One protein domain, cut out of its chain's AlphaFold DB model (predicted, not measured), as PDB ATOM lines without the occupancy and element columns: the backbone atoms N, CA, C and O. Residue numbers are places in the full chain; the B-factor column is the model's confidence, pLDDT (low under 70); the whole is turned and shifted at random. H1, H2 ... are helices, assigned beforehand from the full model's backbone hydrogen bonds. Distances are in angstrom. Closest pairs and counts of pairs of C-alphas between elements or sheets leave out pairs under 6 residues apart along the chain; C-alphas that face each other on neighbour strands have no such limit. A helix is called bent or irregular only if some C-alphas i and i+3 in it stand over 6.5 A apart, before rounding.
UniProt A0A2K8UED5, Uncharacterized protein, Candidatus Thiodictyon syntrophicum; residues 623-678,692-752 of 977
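Overview. This is residues 623 to 678 and 692 to 752 of the 977 residues of an uncharacterized protein of Candidatus Thiodictyon syntrophicum (UniProt A0A2K8UED5). Two groups of helices stack into one body: H3 and H6 meet at a steep angle in the middle, with H1 and H2 on one side of them and a second group, H7, H8 and H9, on the other. H4 packs on H1, H5 lies far out at one end without touching a helix, and the long stretch 719 to 731 joins H7 to H8. The printed part has 117 residues with nine named helices, H1 to H9 in order along the chain, and no named strand; its class is all helix, with 77 residues in helices. It is compact, with a radius of gyration of the C-alphas of 13.9 A, and spans 40 by 35 by 23 A.

Along the chain. Begin with the longest helix, H3, residues 649 to 660: find C-alpha 649 at (-47.450, -22.803, -12.687) and follow the helix 16.6 A to C-alpha 660. Before it come H1, residues 623 to 632, 14.2 A long from C-alpha 623 at (-31.948, -25.749, -13.683), and H2, residues 636 to 646, 15.7 A long. H2 is irregular: C-alphas 642 and 645 are 7.3 A apart. After H3 look for the short H4, residues 664 to 667, and H5, residues 671 to 674. Beyond the cut, H6, residues 697 to 707, is 14.9 A long, followed by H7, residues 712 to 718, and H8, residues 732 to 742, 15.8 A long. H9, residues 746 to 752, ends at C-alpha 752, (-37.066, -2.028, -19.600).

Arrangement. Start at H3, which touches H6 at a steep tilt of 51 degrees, opposite ways; the closest C-alphas, of His 653 and Leu 707, are 4.8 A apart. H3 touches H1 with residues 655 to 659 alone, closest at Thr 658 and Pro 624, C-alphas 6.0 A apart. H1 touches H4, where the C-alphas of Ala 628 and Ala 664 are 5.0 A apart. H2 and H3 are near each other. H6 and H8 are close but not clearly touching, C-alphas 704 and 738 being 7.3 A apart. Farther out, H7 and H9 touch at a shallow tilt of 9 degrees, the same way, with C-alphas 712 and 748 closest at 5.3 A. H1, H3, H6, H7, H8 and H9 have every O i to N i+4 pair within hydrogen-bond range; H2 has 5 of 7, and H4 and H5 are too short for such a pair.

Size, cuts and confidence. The two C-alphas farthest apart, of Ala 646 and Ala 675, are 41.8 A apart. Residues 679 to 691 are not printed, and C-alphas 678 and 692 are 6.5 A apart across the cut. The link from H7 to H8 is long, with 13 residues. The mean pLDDT of the printed part is 81.1; look for values under 70 at residues 667 to 678, 692 to 694 and 729 to 730.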
ATOM      1  N   PRO A 623     -31.100 -26.425 -12.703       91.75
ATOM      2  CA  PRO A 623     -31.948 -25.749 -13.683       91.75
ATOM      3  C   PRO A 623     -31.214 -24.734 -14.583       91.75
ATOM      4  O   PRO A 623     -31.418 -24.780 -15.801       91.75
ATOM      5  N   PRO A 624     -30.333 -23.844 -14.068       91.81
ATOM      6  CA  PRO A 624     -29.645 -22.859 -14.908       91.81
ATOM      7  C   PRO A 624     -28.709 -23.486 -15.947       91.81
ATOM      8  O   PRO A 624     -28.747 -23.108 -17.119       91.81
ATOM      9  N   ALA A 625     -27.904 -24.475 -15.539       89.81
ATOM     10  CA  ALA A 625     -26.965 -25.161 -16.426       89.81
ATOM     11  C   ALA A 625     -27.701 -26.007 -17.477       89.81
ATOM     12  O   ALA A 625     -27.380 -25.949 -18.665       89.81
ATOM     13  N   THR A 626     -28.743 -26.733 -17.061       92.81
ATOM     14  CA  THR A 626     -29.563 -27.544 -17.972       92.81
ATOM     15  C   THR A 626     -30.308 -26.673 -18.980       92.81
ATOM     16  O   THR A 626     -30.332 -26.982 -20.172       92.81
ATOM     17  N   THR A 627     -30.853 -25.537 -18.535       92.94
ATOM     18  CA  THR A 627     -31.508 -24.561 -19.415       92.94
ATOM     19  C   THR A 627     -30.530 -23.977 -20.434       92.94
ATOM     20  O   THR A 627     -30.849 -23.941 -21.620       92.94
ATOM     21  N   ALA A 628     -29.325 -23.592 -20.004       89.44
ATOM     22  CA  ALA A 628     -28.280 -23.081 -20.889       89.44
ATOM     23  C   ALA A 628     -27.917 -24.078 -22.007       89.44
ATOM     24  O   ALA A 628     -27.855 -23.704 -23.179       89.44
ATOM     25  N   HIS A 629     -27.748 -25.361 -21.673       88.69
ATOM     26  CA  HIS A 629     -27.451 -26.396 -22.666       88.69
ATOM     27  C   HIS A 629     -28.635 -26.710 -23.589       88.69
ATOM     28  O   HIS A 629     -28.438 -26.896 -24.790       88.69
ATOM     29  N   LEU A 630     -29.868 -26.717 -23.070       89.75
ATOM     30  CA  LEU A 630     -31.075 -26.879 -23.888       89.75
ATOM     31  C   LEU A 630     -31.266 -25.728 -24.886       89.75
ATOM     32  O   LEU A 630     -31.741 -25.965 -25.997       89.75
ATOM     33  N   ILE A 631     -30.898 -24.502 -24.500       88.25
ATOM     34  CA  ILE A 631     -30.884 -23.325 -25.379       88.25
ATOM     35  C   ILE A 631     -29.845 -23.510 -26.487       88.25
ATOM     36  O   ILE A 631     -30.194 -23.427 -27.661       88.25
ATOM     37  N   GLN A 632     -28.598 -23.833 -26.128       83.62
ATOM     38  CA  GLN A 632     -27.506 -24.049 -27.090       83.62
ATOM     39  C   GLN A 632     -27.818 -25.160 -28.100       83.62
ATOM     40  O   GLN A 632     -27.424 -25.074 -29.259       83.62
ATOM     41  N   ALA A 633     -28.543 -26.196 -27.670       81.69
ATOM     42  CA  ALA A 633     -28.947 -27.309 -28.522       81.69
ATOM     43  C   ALA A 633     -30.257 -27.067 -29.298       81.69
ATOM     44  O   ALA A 633     -30.688 -27.946 -30.042       81.69
ATOM     45  N   GLY A 634     -30.941 -25.930 -29.098       85.12
ATOM     46  CA  GLY A 634     -32.259 -25.667 -29.692       85.12
ATOM     47  C   GLY A 634     -33.357 -26.645 -29.241       85.12
ATOM     48  O   GLY A 634     -34.376 -26.795 -29.911       85.12
ATOM     49  N   ALA A 635     -33.158 -27.331 -28.113       88.00
ATOM     50  CA  ALA A 635     -33.998 -28.436 -27.646       88.00
ATOM     51  C   ALA A 635     -34.979 -28.035 -26.529       88.00
ATOM     52  O   ALA A 635     -35.845 -28.830 -26.149       88.00
ATOM     53  N   TRP A 636     -34.881 -26.803 -26.013       92.12
ATOM     54  CA  TRP A 636     -35.673 -26.340 -24.868       92.12
ATOM     55  C   TRP A 636     -37.185 -26.491 -25.075       92.12
ATOM     56  O   TRP A 636     -37.857 -27.091 -24.240       92.12
ATOM     57  N   LEU A 637     -37.723 -26.018 -26.206       91.06
ATOM     58  CA  LEU A 637     -39.166 -26.066 -26.478       91.06
ATOM     59  C   LEU A 637     -39.687 -27.507 -26.596       91.06
ATOM     60  O   LEU A 637     -40.760 -27.826 -26.079       91.06
ATOM     61  N   ALA A 638     -38.926 -28.387 -27.250       86.50
ATOM     62  CA  ALA A 638     -39.294 -29.791 -27.420       86.50
ATOM     63  C   ALA A 638     -39.361 -30.519 -26.070       86.50
ATOM     64  O   ALA A 638     -40.350 -31.197 -25.780       86.50
ATOM     65  N   TRP A 639     -38.354 -30.321 -25.211       92.00
ATOM     66  CA  TRP A 639     -38.381 -30.838 -23.843       92.00
ATOM     67  C   TRP A 639     -39.533 -30.226 -23.028       92.00
ATOM     68  O   TRP A 639     -40.309 -30.958 -22.413       92.00
ATOM     69  N   ARG A 640     -39.714 -28.900 -23.079       92.00
ATOM     70  CA  ARG A 640     -40.746 -28.176 -22.321       92.00
ATOM     71  C   ARG A 640     -42.162 -28.654 -22.651       92.00
ATOM     72  O   ARG A 640     -42.988 -28.736 -21.742       92.00
ATOM     73  N   ARG A 641     -42.442 -28.987 -23.917       89.44
ATOM     74  CA  ARG A 641     -43.719 -29.576 -24.367       89.44
ATOM     75  C   ARG A 641     -43.965 -30.953 -23.777       89.44
ATOM     76  O   ARG A 641     -45.080 -31.236 -23.353       89.44
ATOM     77  N   HIS A 642     -42.924 -31.780 -23.731       88.31
ATOM     78  CA  HIS A 642     -42.996 -33.113 -23.147       88.31
ATOM     79  C   HIS A 642     -43.205 -33.057 -21.626       88.31
ATOM     80  O   HIS A 642     -44.101 -33.711 -21.105       88.31
ATOM     81  N   ALA A 643     -42.430 -32.226 -20.921       88.81
ATOM     82  CA  ALA A 643     -42.540 -32.064 -19.469       88.81
ATOM     83  C   ALA A 643     -43.808 -31.297 -19.040       88.81
ATOM     84  O   ALA A 643     -44.279 -31.418 -17.911       88.81
ATOM     85  N   GLY A 644     -44.370 -30.480 -19.931       83.69
ATOM     86  CA  GLY A 644     -45.326 -29.440 -19.574       83.69
ATOM     87  C   GLY A 644     -46.635 -29.831 -18.907       83.69
ATOM     88  O   GLY A 644     -47.058 -29.075 -18.028       83.69
ATOM     89  N   PRO A 645     -47.259 -30.970 -19.242       84.75
ATOM     90  CA  PRO A 645     -48.443 -31.439 -18.533       84.75
ATOM     91  C   PRO A 645     -48.201 -31.683 -17.035       84.75
ATOM     92  O   PRO A 645     -49.139 -31.571 -16.256       84.75
ATOM     93  N   ALA A 646     -46.958 -31.977 -16.632       85.62
ATOM     94  CA  ALA A 646     -46.595 -32.303 -15.252       85.62
ATOM     95  C   ALA A 646     -46.063 -31.106 -14.438       85.62
ATOM     96  O   ALA A 646     -45.931 -31.214 -13.223       85.62
ATOM     97  N   LEU A 647     -45.746 -29.972 -15.077       89.69
ATOM     98  CA  LEU A 647     -45.164 -28.807 -14.399       89.69
ATOM     99  C   LEU A 647     -46.243 -27.877 -13.828       89.69
ATOM    100  O   LEU A 647     -47.096 -27.391 -14.578       89.69
ATOM    101  N   GLU A 648     -46.144 -27.561 -12.535       92.00
ATOM    102  CA  GLU A 648     -46.950 -26.539 -11.850       92.00
ATOM    103  C   GLU A 648     -46.638 -25.117 -12.347       92.00
ATOM    104  O   GLU A 648     -45.544 -24.847 -12.849       92.00
ATOM    105  N   GLN A 649     -47.578 -24.178 -12.179       90.50
ATOM    106  CA  GLN A 649     -47.450 -22.803 -12.687       90.50
ATOM    107  C   GLN A 649     -46.196 -22.083 -12.163       90.50
ATOM    108  O   GLN A 649     -45.499 -21.432 -12.942       90.50
ATOM    109  N   ASP A 650     -45.852 -22.262 -10.888       90.25
ATOM    110  CA  ASP A 650     -44.654 -21.658 -10.294       90.25
ATOM    111  C   ASP A 650     -43.361 -22.226 -10.895       90.25
ATOM    112  O   ASP A 650     -42.387 -21.499 -11.101       90.25
ATOM    113  N   ALA A 651     -43.341 -23.521 -11.227       89.50
ATOM    114  CA  ALA A 651     -42.206 -24.143 -11.904       89.50
ATOM    115  C   ALA A 651     -42.055 -23.609 -13.337       89.50
ATOM    116  O   ALA A 651     -40.939 -23.323 -13.771       89.50
ATOM    117  N   ARG A 652     -43.171 -23.401 -14.050       92.94
ATOM    118  CA  ARG A 652     -43.180 -22.791 -15.393       92.94
ATOM    119  C   ARG A 652     -42.637 -21.365 -15.362       92.94
ATOM    120  O   ARG A 652     -41.750 -21.048 -16.151       92.94
ATOM    121  N   HIS A 653     -43.092 -20.560 -14.403       93.00
ATOM    122  CA  HIS A 653     -42.603 -19.198 -14.191       93.00
ATOM    123  C   HIS A 653     -41.089 -19.166 -13.937       93.00
ATOM    124  O   HIS A 653     -40.358 -18.449 -14.623       93.00
ATOM    125  N   ARG A 654     -40.587 -20.003 -13.014       91.25
ATOM    126  CA  ARG A 654     -39.143 -20.097 -12.729       91.25
ATOM    127  C   ARG A 654     -38.327 -20.538 -13.944       91.25
ATOM    128  O   ARG A 654     -37.240 -20.007 -14.161       91.25
ATOM    129  N   LEU A 655     -38.830 -21.483 -14.741       91.69
ATOM    130  CA  LEU A 655     -38.157 -21.942 -15.960       91.69
ATOM    131  C   LEU A 655     -38.111 -20.854 -17.035       91.69
ATOM    132  O   LEU A 655     -37.061 -20.662 -17.643       91.69
ATOM    133  N   ALA A 656     -39.208 -20.120 -17.239       92.94
ATOM    134  CA  ALA A 656     -39.252 -18.996 -18.173       92.94
ATOM    135  C   ALA A 656     -38.259 -17.895 -17.782       92.94
ATOM    136  O   ALA A 656     -37.536 -17.387 -18.637       92.94
ATOM    137  N   LEU A 657     -38.160 -17.580 -16.485       92.19
ATOM    138  CA  LEU A 657     -37.164 -16.635 -15.983       92.19
ATOM    139  C   LEU A 657     -35.736 -17.146 -16.158       92.19
ATOM    140  O   LEU A 657     -34.905 -16.426 -16.699       92.19
ATOM    141  N   THR A 658     -35.471 -18.398 -15.778       92.62
ATOM    142  CA  THR A 658     -34.148 -19.028 -15.939       92.62
ATOM    143  C   THR A 658     -33.705 -19.038 -17.403       92.62
ATOM    144  O   THR A 658     -32.523 -18.875 -17.698       92.62
ATOM    145  N   TRP A 659     -34.656 -19.216 -18.321       93.38
ATOM    146  CA  TRP A 659     -34.424 -19.136 -19.755       93.38
ATOM    147  C   TRP A 659     -34.089 -17.706 -20.192       93.38
ATOM    148  O   TRP A 659     -33.054 -17.512 -20.823       93.38
ATOM    149  N   LEU A 660     -34.900 -16.710 -19.804       90.25
ATOM    150  CA  LEU A 660     -34.709 -15.299 -20.181       90.25
ATOM    151  C   LEU A 660     -33.397 -14.712 -19.665       90.25
ATOM    152  O   LEU A 660     -32.789 -13.888 -20.339       90.25
ATOM    153  N   THR A 661     -32.956 -15.143 -18.487       90.31
ATOM    154  CA  THR A 661     -31.711 -14.678 -17.872       90.31
ATOM    155  C   THR A 661     -30.529 -15.596 -18.180       90.31
ATOM    156  O   THR A 661     -29.488 -15.491 -17.533       90.31
ATOM    157  N   SER A 662     -30.672 -16.555 -19.101       90.75
ATOM    158  CA  SER A 662     -29.612 -17.523 -19.367       90.75
ATOM    159  C   SER A 662     -28.440 -16.868 -20.107       90.75
ATOM    160  O   SER A 662     -28.627 -16.358 -21.215       90.75
ATOM    161  N   PRO A 663     -27.198 -16.984 -19.601       85.50
ATOM    162  CA  PRO A 663     -26.011 -16.510 -20.315       85.50
ATOM    163  C   PRO A 663     -25.803 -17.216 -21.661       85.50
ATOM    164  O   PRO A 663     -25.112 -16.703 -22.535       85.50
ATOM    165  N   ALA A 664     -26.407 -18.393 -21.867       83.94
ATOM    166  CA  ALA A 664     -26.336 -19.109 -23.138       83.94
ATOM    167  C   ALA A 664     -26.963 -18.333 -24.304       83.94
ATOM    168  O   ALA A 664     -26.518 -18.504 -25.437       83.94
ATOM    169  N   LEU A 665     -27.938 -17.457 -24.035       82.31
ATOM    170  CA  LEU A 665     -28.513 -16.574 -25.054       82.31
ATOM    171  C   LEU A 665     -27.472 -15.576 -25.590       82.31
ATOM    172  O   LEU A 665     -27.549 -15.170 -26.746       82.31
ATOM    173  N   ALA A 666     -26.453 -15.246 -24.788       71.62
ATOM    174  CA  ALA A 666     -25.290 -14.480 -25.224       71.62
ATOM    175  C   ALA A 666     -24.407 -15.276 -26.190       71.62
ATOM    176  O   ALA A 666     -23.906 -14.723 -27.155       71.62
ATOM    177  N   VAL A 667     -24.228 -16.577 -25.942       68.12
ATOM    178  CA  VAL A 667     -23.374 -17.462 -26.755       68.12
ATOM    179  C   VAL A 667     -23.983 -17.722 -28.135       68.12
ATOM    180  O   VAL A 667     -23.246 -17.865 -29.106       68.12
ATOM    181  N   LEU A 668     -25.317 -17.721 -28.245       64.19
ATOM    182  CA  LEU A 668     -26.009 -17.731 -29.543       64.19
ATOM    183  C   LEU A 668     -25.703 -16.471 -30.379       64.19
ATOM    184  O   LEU A 668     -25.843 -16.487 -31.599       64.19
ATOM    185  N   ARG A 669     -25.222 -15.406 -29.731       61.28
ATOM    186  CA  ARG A 669     -24.779 -14.149 -30.333       61.28
ATOM    187  C   ARG A 669     -23.258 -14.035 -30.250       61.28
ATOM    188  O   ARG A 669     -22.728 -13.323 -29.402       61.28
ATOM    189  N   ASP A 670     -22.545 -14.696 -31.156       50.75
ATOM    190  CA  ASP A 670     -21.106 -14.448 -31.321       50.75
ATOM    191  C   ASP A 670     -20.838 -12.933 -31.516       50.75
ATOM    192  O   ASP A 670     -21.673 -12.214 -32.082       50.75
ATOM    193  N   ASP A 671     -19.672 -12.423 -31.100       42.81
ATOM    194  CA  ASP A 671     -19.284 -10.997 -31.198       42.81
ATOM    195  C   ASP A 671     -19.320 -10.461 -32.655       42.81
ATOM    196  O   ASP A 671     -19.267  -9.255 -32.912       42.81
ATOM    197  N   ARG A 672     -19.487 -11.356 -33.635       43.03
ATOM    198  CA  ARG A 672     -19.755 -11.071 -35.053       43.03
ATOM    199  C   ARG A 672     -21.216 -10.737 -35.386       43.03
ATOM    200  O   ARG A 672     -21.431  -9.952 -36.311       43.03
ATOM    201  N   ALA A 673     -22.202 -11.296 -34.675       44.38
ATOM    202  CA  ALA A 673     -23.635 -10.990 -34.847       44.38
ATOM    203  C   ALA A 673     -23.965  -9.572 -34.365       44.38
ATOM    204  O   ALA A 673     -24.791  -8.868 -34.940       44.38
ATOM    205  N   ARG A 674     -23.202  -9.130 -33.368       40.97
ATOM    206  CA  ARG A 674     -23.022  -7.738 -32.983       40.97
ATOM    207  C   ARG A 674     -22.700  -6.873 -34.222       40.97
ATOM    208  O   ARG A 674     -23.457  -5.972 -34.542       40.97
ATOM    209  N   ALA A 675     -21.701  -7.235 -35.034       36.56
ATOM    210  CA  ALA A 675     -21.228  -6.433 -36.174       36.56
ATOM    211  C   ALA A 675     -22.078  -6.411 -37.461       36.56
ATOM    212  O   ALA A 675     -21.740  -5.649 -38.378       36.56
ATOM    213  N   ARG A 676     -23.136  -7.222 -37.599       37.38
ATOM    214  CA  ARG A 676     -23.955  -7.264 -38.826       37.38
ATOM    215  C   ARG A 676     -25.415  -7.630 -38.530       37.38
ATOM    216  O   ARG A 676     -25.643  -8.716 -38.007       37.38
ATOM    217  N   PRO A 677     -26.413  -6.839 -38.973       34.75
ATOM    218  CA  PRO A 677     -27.788  -7.324 -39.005       34.75
ATOM    219  C   PRO A 677     -27.879  -8.522 -39.976       34.75
ATOM    220  O   PRO A 677     -27.253  -8.487 -41.046       34.75
ATOM    221  N   PRO A 678     -28.614  -9.597 -39.637       39.19
ATOM    222  CA  PRO A 678     -28.691 -10.787 -40.473       39.19
ATOM    223  C   PRO A 678     -29.362 -10.454 -41.811       39.19
ATOM    224  O   PRO A 678     -30.530 -10.079 -41.886       39.19
ATOM    225  N   LEU A 692     -29.942 -18.153 -38.272       49.88
ATOM    226  CA  LEU A 692     -30.148 -16.681 -38.230       49.88
ATOM    227  C   LEU A 692     -31.386 -16.172 -37.464       49.88
ATOM    228  O   LEU A 692     -31.876 -15.075 -37.742       49.88
ATOM    229  N   VAL A 693     -31.885 -16.919 -36.481       52.97
ATOM    230  CA  VAL A 693     -32.758 -16.356 -35.438       52.97
ATOM    231  C   VAL A 693     -32.276 -16.920 -34.113       52.97
ATOM    232  O   VAL A 693     -32.127 -18.137 -34.031       52.97
ATOM    233  N   ASP A 694     -32.035 -16.073 -33.104       61.31
ATOM    234  CA  ASP A 694     -31.548 -16.551 -31.800       61.31
ATOM    235  C   ASP A 694     -32.496 -17.642 -31.269       61.31
ATOM    236  O   ASP A 694     -32.054 -18.638 -30.704       61.31
ATOM    237  N   ILE A 695     -33.808 -17.478 -31.499       76.06
ATOM    238  CA  ILE A 695     -34.866 -18.398 -31.068       76.06
ATOM    239  C   ILE A 695     -36.097 -18.346 -32.000       76.06
ATOM    240  O   ILE A 695     -36.335 -17.356 -32.691       76.06
ATOM    241  N   THR A 696     -36.942 -19.383 -32.011       83.75
ATOM    242  CA  THR A 696     -38.201 -19.357 -32.785       83.75
ATOM    243  C   THR A 696     -39.272 -18.500 -32.099       83.75
ATOM    244  O   THR A 696     -39.336 -18.454 -30.870       83.75
ATOM    245  N   ARG A 697     -40.184 -17.878 -32.870       84.31
ATOM    246  CA  ARG A 697     -41.358 -17.167 -32.312       84.31
ATOM    247  C   ARG A 697     -42.194 -18.075 -31.407       84.31
ATOM    248  O   ARG A 697     -42.648 -17.649 -30.360       84.31
ATOM    249  N   GLU A 698     -42.304 -19.349 -31.764       87.94
ATOM    250  CA  GLU A 698     -42.992 -20.364 -30.966       87.94
ATOM    251  C   GLU A 698     -42.339 -20.584 -29.588       87.94
ATOM    252  O   GLU A 698     -43.033 -20.745 -28.586       87.94
ATOM    253  N   THR A 699     -41.002 -20.546 -29.522       89.88
ATOM    254  CA  THR A 699     -40.271 -20.604 -28.246       89.88
ATOM    255  C   THR A 699     -40.543 -19.347 -27.427       89.88
ATOM    256  O   THR A 699     -40.845 -19.454 -26.243       89.88
ATOM    257  N   TRP A 700     -40.502 -18.171 -28.061       91.69
ATOM    258  CA  TRP A 700     -40.825 -16.900 -27.410       91.69
ATOM    259  C   TRP A 700     -42.240 -16.884 -26.829       91.69
ATOM    260  O   TRP A 700     -42.411 -16.578 -25.654       91.69
ATOM    261  N   ASP A 701     -43.241 -17.273 -27.617       91.88
ATOM    262  CA  ASP A 701     -44.639 -17.307 -27.185       91.88
ATOM    263  C   ASP A 701     -44.828 -18.268 -26.002       91.88
ATOM    264  O   ASP A 701     -45.527 -17.936 -25.044       91.88
ATOM    265  N   GLN A 702     -44.154 -19.426 -26.019       93.81
ATOM    266  CA  GLN A 702     -44.169 -20.363 -24.894       93.81
ATOM    267  C   GLN A 702     -43.529 -19.760 -23.635       93.81
ATOM    268  O   GLN A 702     -44.102 -19.877 -22.551       93.81
ATOM    269  N   VAL A 703     -42.379 -19.089 -23.764       93.62
ATOM    270  CA  VAL A 703     -41.719 -18.399 -22.643       93.62
ATOM    271  C   VAL A 703     -42.624 -17.293 -22.100       93.62
ATOM    272  O   VAL A 703     -42.833 -17.223 -20.894       93.62
ATOM    273  N   MET A 704     -43.240 -16.477 -22.961       94.25
ATOM    274  CA  MET A 704     -44.161 -15.408 -22.557       94.25
ATOM    275  C   MET A 704     -45.449 -15.931 -21.912       94.25
ATOM    276  O   MET A 704     -46.032 -15.236 -21.075       94.25
ATOM    277  N   ALA A 705     -45.923 -17.117 -22.302       92.62
ATOM    278  CA  ALA A 705     -47.062 -17.778 -21.669       92.62
ATOM    279  C   ALA A 705     -46.709 -18.294 -20.266       92.62
ATOM    280  O   ALA A 705     -47.509 -18.160 -19.341       92.62
ATOM    281  N   ASP A 706     -45.499 -18.833 -20.101       93.81
ATOM    282  CA  ASP A 706     -45.000 -19.349 -18.826       93.81
ATOM    283  C   ASP A 706     -44.580 -18.227 -17.851       93.81
ATOM    284  O   ASP A 706     -44.661 -18.409 -16.638       93.81
ATOM    285  N   LEU A 707     -44.174 -17.057 -18.364       92.88
ATOM    286  CA  LEU A 707     -43.592 -15.957 -17.587       92.88
ATOM    287  C   LEU A 707     -44.567 -15.259 -16.628       92.88
ATOM    288  O   LEU A 707     -44.145 -14.821 -15.567       92.88
ATOM    289  N   GLY A 708     -45.856 -15.135 -16.957       91.25
ATOM    290  CA  GLY A 708     -46.808 -14.385 -16.118       91.25
ATOM    291  C   GLY A 708     -46.431 -12.897 -15.902       91.25
ATOM    292  O   GLY A 708     -45.689 -12.332 -16.708       91.25
ATOM    293  N   PRO A 709     -46.985 -12.218 -14.874       91.94
ATOM    294  CA  PRO A 709     -46.636 -10.833 -14.527       91.94
ATOM    295  C   PRO A 709     -45.208 -10.696 -13.969       91.94
ATOM    296  O   PRO A 709     -44.768 -11.521 -13.172       91.94
ATOM    297  N   LEU A 710     -44.510  -9.618 -14.335       92.12
ATOM    298  CA  LEU A 710     -43.155  -9.290 -13.890       92.12
ATOM    299  C   LEU A 710     -43.184  -8.306 -12.717       92.12
ATOM    300  O   LEU A 710     -43.730  -7.206 -12.819       92.12
ATOM    301  N   ALA A 711     -42.560  -8.691 -11.605       91.94
ATOM    302  CA  ALA A 711     -42.318  -7.788 -10.487       91.94
ATOM    303  C   ALA A 711     -41.153  -6.825 -10.807       91.94
ATOM    304  O   ALA A 711     -40.262  -7.198 -11.575       91.94
ATOM    305  N   PRO A 712     -41.086  -5.632 -10.182       90.19
ATOM    306  CA  PRO A 712     -39.994  -4.676 -10.402       90.19
ATOM    307  C   PRO A 712     -38.593  -5.288 -10.252       90.19
ATOM    308  O   PRO A 712     -37.767  -5.142 -11.143       90.19
ATOM    309  N   ALA A 713     -38.363  -6.099  -9.214       88.69
ATOM    310  CA  ALA A 713     -37.077  -6.770  -8.993       88.69
ATOM    311  C   ALA A 713     -36.676  -7.738 -10.127       88.69
ATOM    312  O   ALA A 713     -35.492  -7.966 -10.374       88.69
ATOM    313  N   THR A 714     -37.653  -8.322 -10.827       89.31
ATOM    314  CA  THR A 714     -37.409  -9.176 -11.994       89.31
ATOM    315  C   THR A 714     -37.024  -8.341 -13.209       89.31
ATOM    316  O   THR A 714     -36.169  -8.749 -13.988       89.31
ATOM    317  N   VAL A 715     -37.615  -7.157 -13.363       88.12
ATOM    318  CA  VAL A 715     -37.240  -6.218 -14.423       88.12
ATOM    319  C   VAL A 715     -35.842  -5.658 -14.186       88.12
ATOM    320  O   VAL A 715     -35.050  -5.597 -15.124       88.12
ATOM    321  N   ASP A 716     -35.489  -5.361 -12.935       86.88
ATOM    322  CA  ASP A 716     -34.125  -4.970 -12.560       86.88
ATOM    323  C   ASP A 716     -33.106  -6.066 -12.890       86.88
ATOM    324  O   ASP A 716     -31.984  -5.766 -13.285       86.88
ATOM    325  N   LEU A 717     -33.480  -7.344 -12.741       86.06
ATOM    326  CA  LEU A 717     -32.646  -8.479 -13.144       86.06
ATOM    327  C   LEU A 717     -32.494  -8.554 -14.668       86.06
ATOM    328  O   LEU A 717     -31.391  -8.773 -15.155       86.06
ATOM    329  N   LEU A 718     -33.587  -8.361 -15.407       85.25
ATOM    330  CA  LEU A 718     -33.622  -8.449 -16.866       85.25
ATOM    331  C   LEU A 718     -32.920  -7.274 -17.573       85.25
ATOM    332  O   LEU A 718     -32.493  -7.418 -18.711       85.25
ATOM    333  N   THR A 719     -32.792  -6.129 -16.902       82.19
ATOM    334  CA  THR A 719     -32.158  -4.902 -17.423       82.19
ATOM    335  C   THR A 719     -30.706  -4.730 -16.968       82.19
ATOM    336  O   THR A 719     -30.107  -3.665 -17.153       82.19
ATOM    337  N   ARG A 720     -30.109  -5.759 -16.346       82.56
ATOM    338  CA  ARG A 720     -28.694  -5.698 -15.970       82.56
ATOM    339  C   ARG A 720     -27.806  -5.719 -17.217       82.56
ATOM    340  O   ARG A 720     -28.099  -6.467 -18.147       82.56
ATOM    341  N   PRO A 721     -26.674  -4.990 -17.216       73.06
ATOM    342  CA  PRO A 721     -25.773  -4.916 -18.372       73.06
ATOM    343  C   PRO A 721     -25.226  -6.263 -18.876       73.06
ATOM    344  O   PRO A 721     -24.774  -6.347 -20.014       73.06
ATOM    345  N   ASP A 722     -25.215  -7.295 -18.030       70.88
ATOM    346  CA  ASP A 722     -24.753  -8.656 -18.323       70.88
ATOM    347  C   ASP A 722     -25.869  -9.601 -18.810       70.88
ATOM    348  O   ASP A 722     -25.589 -10.738 -19.196       70.88
ATOM    349  N   THR A 723     -27.129  -9.149 -18.825       73.69
ATOM    350  CA  THR A 723     -28.258  -9.934 -19.340       73.69
ATOM    351  C   THR A 723     -28.406  -9.730 -20.843       73.69
ATOM    352  O   THR A 723     -28.461  -8.610 -21.347       73.69
ATOM    353  N   HIS A 724     -28.466 -10.834 -21.586       72.75
ATOM    354  CA  HIS A 724     -28.519 -10.814 -23.042       72.75
ATOM    355  C   HIS A 724     -29.915 -11.160 -23.551       72.75
ATOM    356  O   HIS A 724     -30.377 -12.292 -23.418       72.75
ATOM    357  N   TRP A 725     -30.565 -10.187 -24.191       74.75
ATOM    358  CA  TRP A 725     -31.884 -10.377 -24.784       74.75
ATOM    359  C   TRP A 725     -31.816 -11.183 -26.086       74.75
ATOM    360  O   TRP A 725     -31.076 -10.792 -26.999       74.75
ATOM    361  N   PRO A 726     -32.603 -12.264 -26.217       76.62
ATOM    362  CA  PRO A 726     -32.655 -13.037 -27.444       76.62
ATOM    363  C   PRO A 726     -33.525 -12.332 -28.488       76.62
ATOM    364  O   PRO A 726     -34.610 -11.845 -28.169       76.62
ATOM    365  N   TRP A 727     -33.079 -12.275 -29.742       73.69
ATOM    366  CA  TRP A 727     -33.818 -11.635 -30.832       73.69
ATOM    367  C   TRP A 727     -34.603 -12.637 -31.673       73.69
ATOM    368  O   TRP A 727     -34.069 -13.608 -32.212       73.69
ATOM    369  N   VAL A 728     -35.877 -12.318 -31.881       74.44
ATOM    370  CA  VAL A 728     -36.763 -12.982 -32.834       74.44
ATOM    371  C   VAL A 728     -36.961 -12.024 -34.008       74.44
ATOM    372  O   VAL A 728     -37.856 -11.189 -33.989       74.44
ATOM    373  N   HIS A 729     -36.131 -12.099 -35.048       59.22
ATOM    374  CA  HIS A 729     -36.304 -11.268 -36.248       59.22
ATOM    375  C   HIS A 729     -37.533 -11.713 -37.075       59.22
ATOM    376  O   HIS A 729     -37.713 -12.920 -37.262       59.22
ATOM    377  N   PRO A 730     -38.339 -10.797 -37.664       59.97
ATOM    378  CA  PRO A 730     -38.306  -9.324 -37.590       59.97
ATOM    379  C   PRO A 730     -39.193  -8.739 -36.467       59.97
ATOM    380  O   PRO A 730     -39.679  -7.615 -36.564       59.97
ATOM    381  N   PHE A 731     -39.470  -9.515 -35.423       72.94
ATOM    382  CA  PHE A 731     -40.459  -9.231 -34.385       72.94
ATOM    383  C   PHE A 731     -39.862  -8.565 -33.133       72.94
ATOM    384  O   PHE A 731     -40.452  -8.654 -32.060       72.94
ATOM    385  N   GLN A 732     -38.717  -7.882 -33.227       73.62
ATOM    386  CA  GLN A 732     -38.059  -7.258 -32.066       73.62
ATOM    387  C   GLN A 732     -38.978  -6.247 -31.361       73.62
ATOM    388  O   GLN A 732     -39.052  -6.203 -30.134       73.62
ATOM    389  N   GLN A 733     -39.761  -5.496 -32.141       70.56
ATOM    390  CA  GLN A 733     -40.769  -4.571 -31.614       70.56
ATOM    391  C   GLN A 733     -41.924  -5.293 -30.907       70.56
ATOM    392  O   GLN A 733     -42.519  -4.746 -29.980       70.56
ATOM    393  N   ASP A 734     -42.261  -6.513 -31.330       78.38
ATOM    394  CA  ASP A 734     -43.271  -7.329 -30.654       78.38
ATOM    395  C   ASP A 734     -42.715  -7.908 -29.357       78.38
ATOM    396  O   ASP A 734     -43.419  -7.911 -28.360       78.38
ATOM    397  N   GLN A 735     -41.441  -8.308 -29.320       82.06
ATOM    398  CA  GLN A 735     -40.801  -8.792 -28.092       82.06
ATOM    399  C   GLN A 735     -40.769  -7.717 -26.999       82.06
ATOM    400  O   GLN A 735     -41.108  -7.994 -25.848       82.06
ATOM    401  N   ALA A 736     -40.423  -6.480 -27.369       77.69
ATOM    402  CA  ALA A 736     -40.461  -5.340 -26.458       77.69
ATOM    403  C   ALA A 736     -41.880  -5.098 -25.914       77.69
ATOM    404  O   ALA A 736     -42.069  -4.893 -24.712       77.69
ATOM    405  N   ARG A 737     -42.895  -5.180 -26.786       81.50
ATOM    406  CA  ARG A 737     -44.308  -5.038 -26.405       81.50
ATOM    407  C   ARG A 737     -44.792  -6.175 -25.508       81.50
ATOM    408  O   ARG A 737     -45.457  -5.900 -24.511       81.50
ATOM    409  N   ASP A 738     -44.437  -7.412 -25.835       87.94
ATOM    410  CA  ASP A 738     -44.808  -8.610 -25.084       87.94
ATOM    411  C   ASP A 738     -44.292  -8.512 -23.641       87.94
ATOM    412  O   ASP A 738     -45.064  -8.690 -22.698       87.94
ATOM    413  N   LEU A 739     -43.023  -8.134 -23.446       86.25
ATOM    414  CA  LEU A 739     -42.442  -7.955 -22.110       86.25
ATOM    415  C   LEU A 739     -43.022  -6.745 -21.364       86.25
ATOM    416  O   LEU A 739     -43.316  -6.834 -20.169       86.25
ATOM    417  N   ALA A 740     -43.226  -5.619 -22.055       83.94
ATOM    418  CA  ALA A 740     -43.823  -4.425 -21.457       83.94
ATOM    419  C   ALA A 740     -45.252  -4.695 -20.956       83.94
ATOM    420  O   ALA A 740     -45.632  -4.211 -19.887       83.94
ATOM    421  N   ALA A 741     -46.020  -5.520 -21.679       88.75
ATOM    422  CA  ALA A 741     -47.353  -5.960 -21.274       88.75
ATOM    423  C   ALA A 741     -47.337  -6.849 -20.019       88.75
ATOM    424  O   ALA A 741     -48.345  -6.937 -19.316       88.75
ATOM    425  N   ARG A 742     -46.199  -7.483 -19.701       92.44
ATOM    426  CA  ARG A 742     -46.011  -8.235 -18.453       92.44
ATOM    427  C   ARG A 742     -45.579  -7.367 -17.275       92.44
ATOM    428  O   ARG A 742     -45.633  -7.861 -16.157       92.44
ATOM    429  N   CYS A 743     -45.202  -6.104 -17.478       91.44
ATOM    430  CA  CYS A 743     -44.793  -5.187 -16.408       91.44
ATOM    431  C   CYS A 743     -45.968  -4.293 -15.973       91.44
ATOM    432  O   CYS A 743     -46.197  -3.253 -16.601       91.44
ATOM    433  N   PRO A 744     -46.733  -4.644 -14.920       88.06
ATOM    434  CA  PRO A 744     -47.816  -3.796 -14.419       88.06
ATOM    435  C   PRO A 744     -47.297  -2.468 -13.846       88.06
ATOM    436  O   PRO A 744     -48.003  -1.465 -13.925       88.06
ATOM    437  N   ASP A 745     -46.067  -2.451 -13.327       91.50
ATOM    438  CA  ASP A 745     -45.430  -1.263 -12.765       91.50
ATOM    439  C   ASP A 745     -44.896  -0.308 -13.862       91.50
ATOM    440  O   ASP A 745     -44.112  -0.735 -14.719       91.50
ATOM    441  N   PRO A 746     -45.290   0.982 -13.865       85.56
ATOM    442  CA  PRO A 746     -44.861   1.944 -14.881       85.56
ATOM    443  C   PRO A 746     -43.363   2.274 -14.872       85.56
ATOM    444  O   PRO A 746     -42.806   2.536 -15.939       85.56
ATOM    445  N   GLN A 747     -42.705   2.278 -13.706       83.06
ATOM    446  CA  GLN A 747     -41.278   2.610 -13.597       83.06
ATOM    447  C   GLN A 747     -40.412   1.461 -14.112       83.06
ATOM    448  O   GLN A 747     -39.511   1.685 -14.919       83.06
ATOM    449  N   ALA A 748     -40.752   0.229 -13.735       82.56
ATOM    450  CA  ALA A 748     -40.121  -0.972 -14.260       82.56
ATOM    451  C   ALA A 748     -40.294  -1.057 -15.788       82.56
ATOM    452  O   ALA A 748     -39.337  -1.289 -16.523       82.56
ATOM    453  N   ARG A 749     -41.499  -0.757 -16.298       86.19
ATOM    454  CA  ARG A 749     -41.755  -0.706 -17.746       86.19
ATOM    455  C   ARG A 749     -40.872   0.323 -18.465       86.19
ATOM    456  O   ARG A 749     -40.385   0.036 -19.556       86.19
ATOM    457  N   ALA A 750     -40.656   1.493 -17.864       78.12
ATOM    458  CA  ALA A 750     -39.786   2.528 -18.421       78.12
ATOM    459  C   ALA A 750     -38.301   2.115 -18.415       78.12
ATOM    460  O   ALA A 750     -37.608   2.332 -19.408       78.12
ATOM    461  N   ALA A 751     -37.825   1.474 -17.342       79.19
ATOM    462  CA  ALA A 751     -36.457   0.956 -17.257       79.19
ATOM    463  C   ALA A 751     -36.178  -0.112 -18.329       79.19
ATOM    464  O   ALA A 751     -35.136  -0.080 -18.984       79.19
ATOM    465  N   LEU A 752     -37.146  -1.004 -18.563       79.50
ATOM    466  CA  LEU A 752     -37.066  -2.028 -19.600       79.50
ATOM    467  C   LEU A 752     -37.017  -1.430 -21.014       79.50
ATOM    468  O   LEU A 752     -36.225  -1.876 -21.841       79.50
TER     469      LEU A 752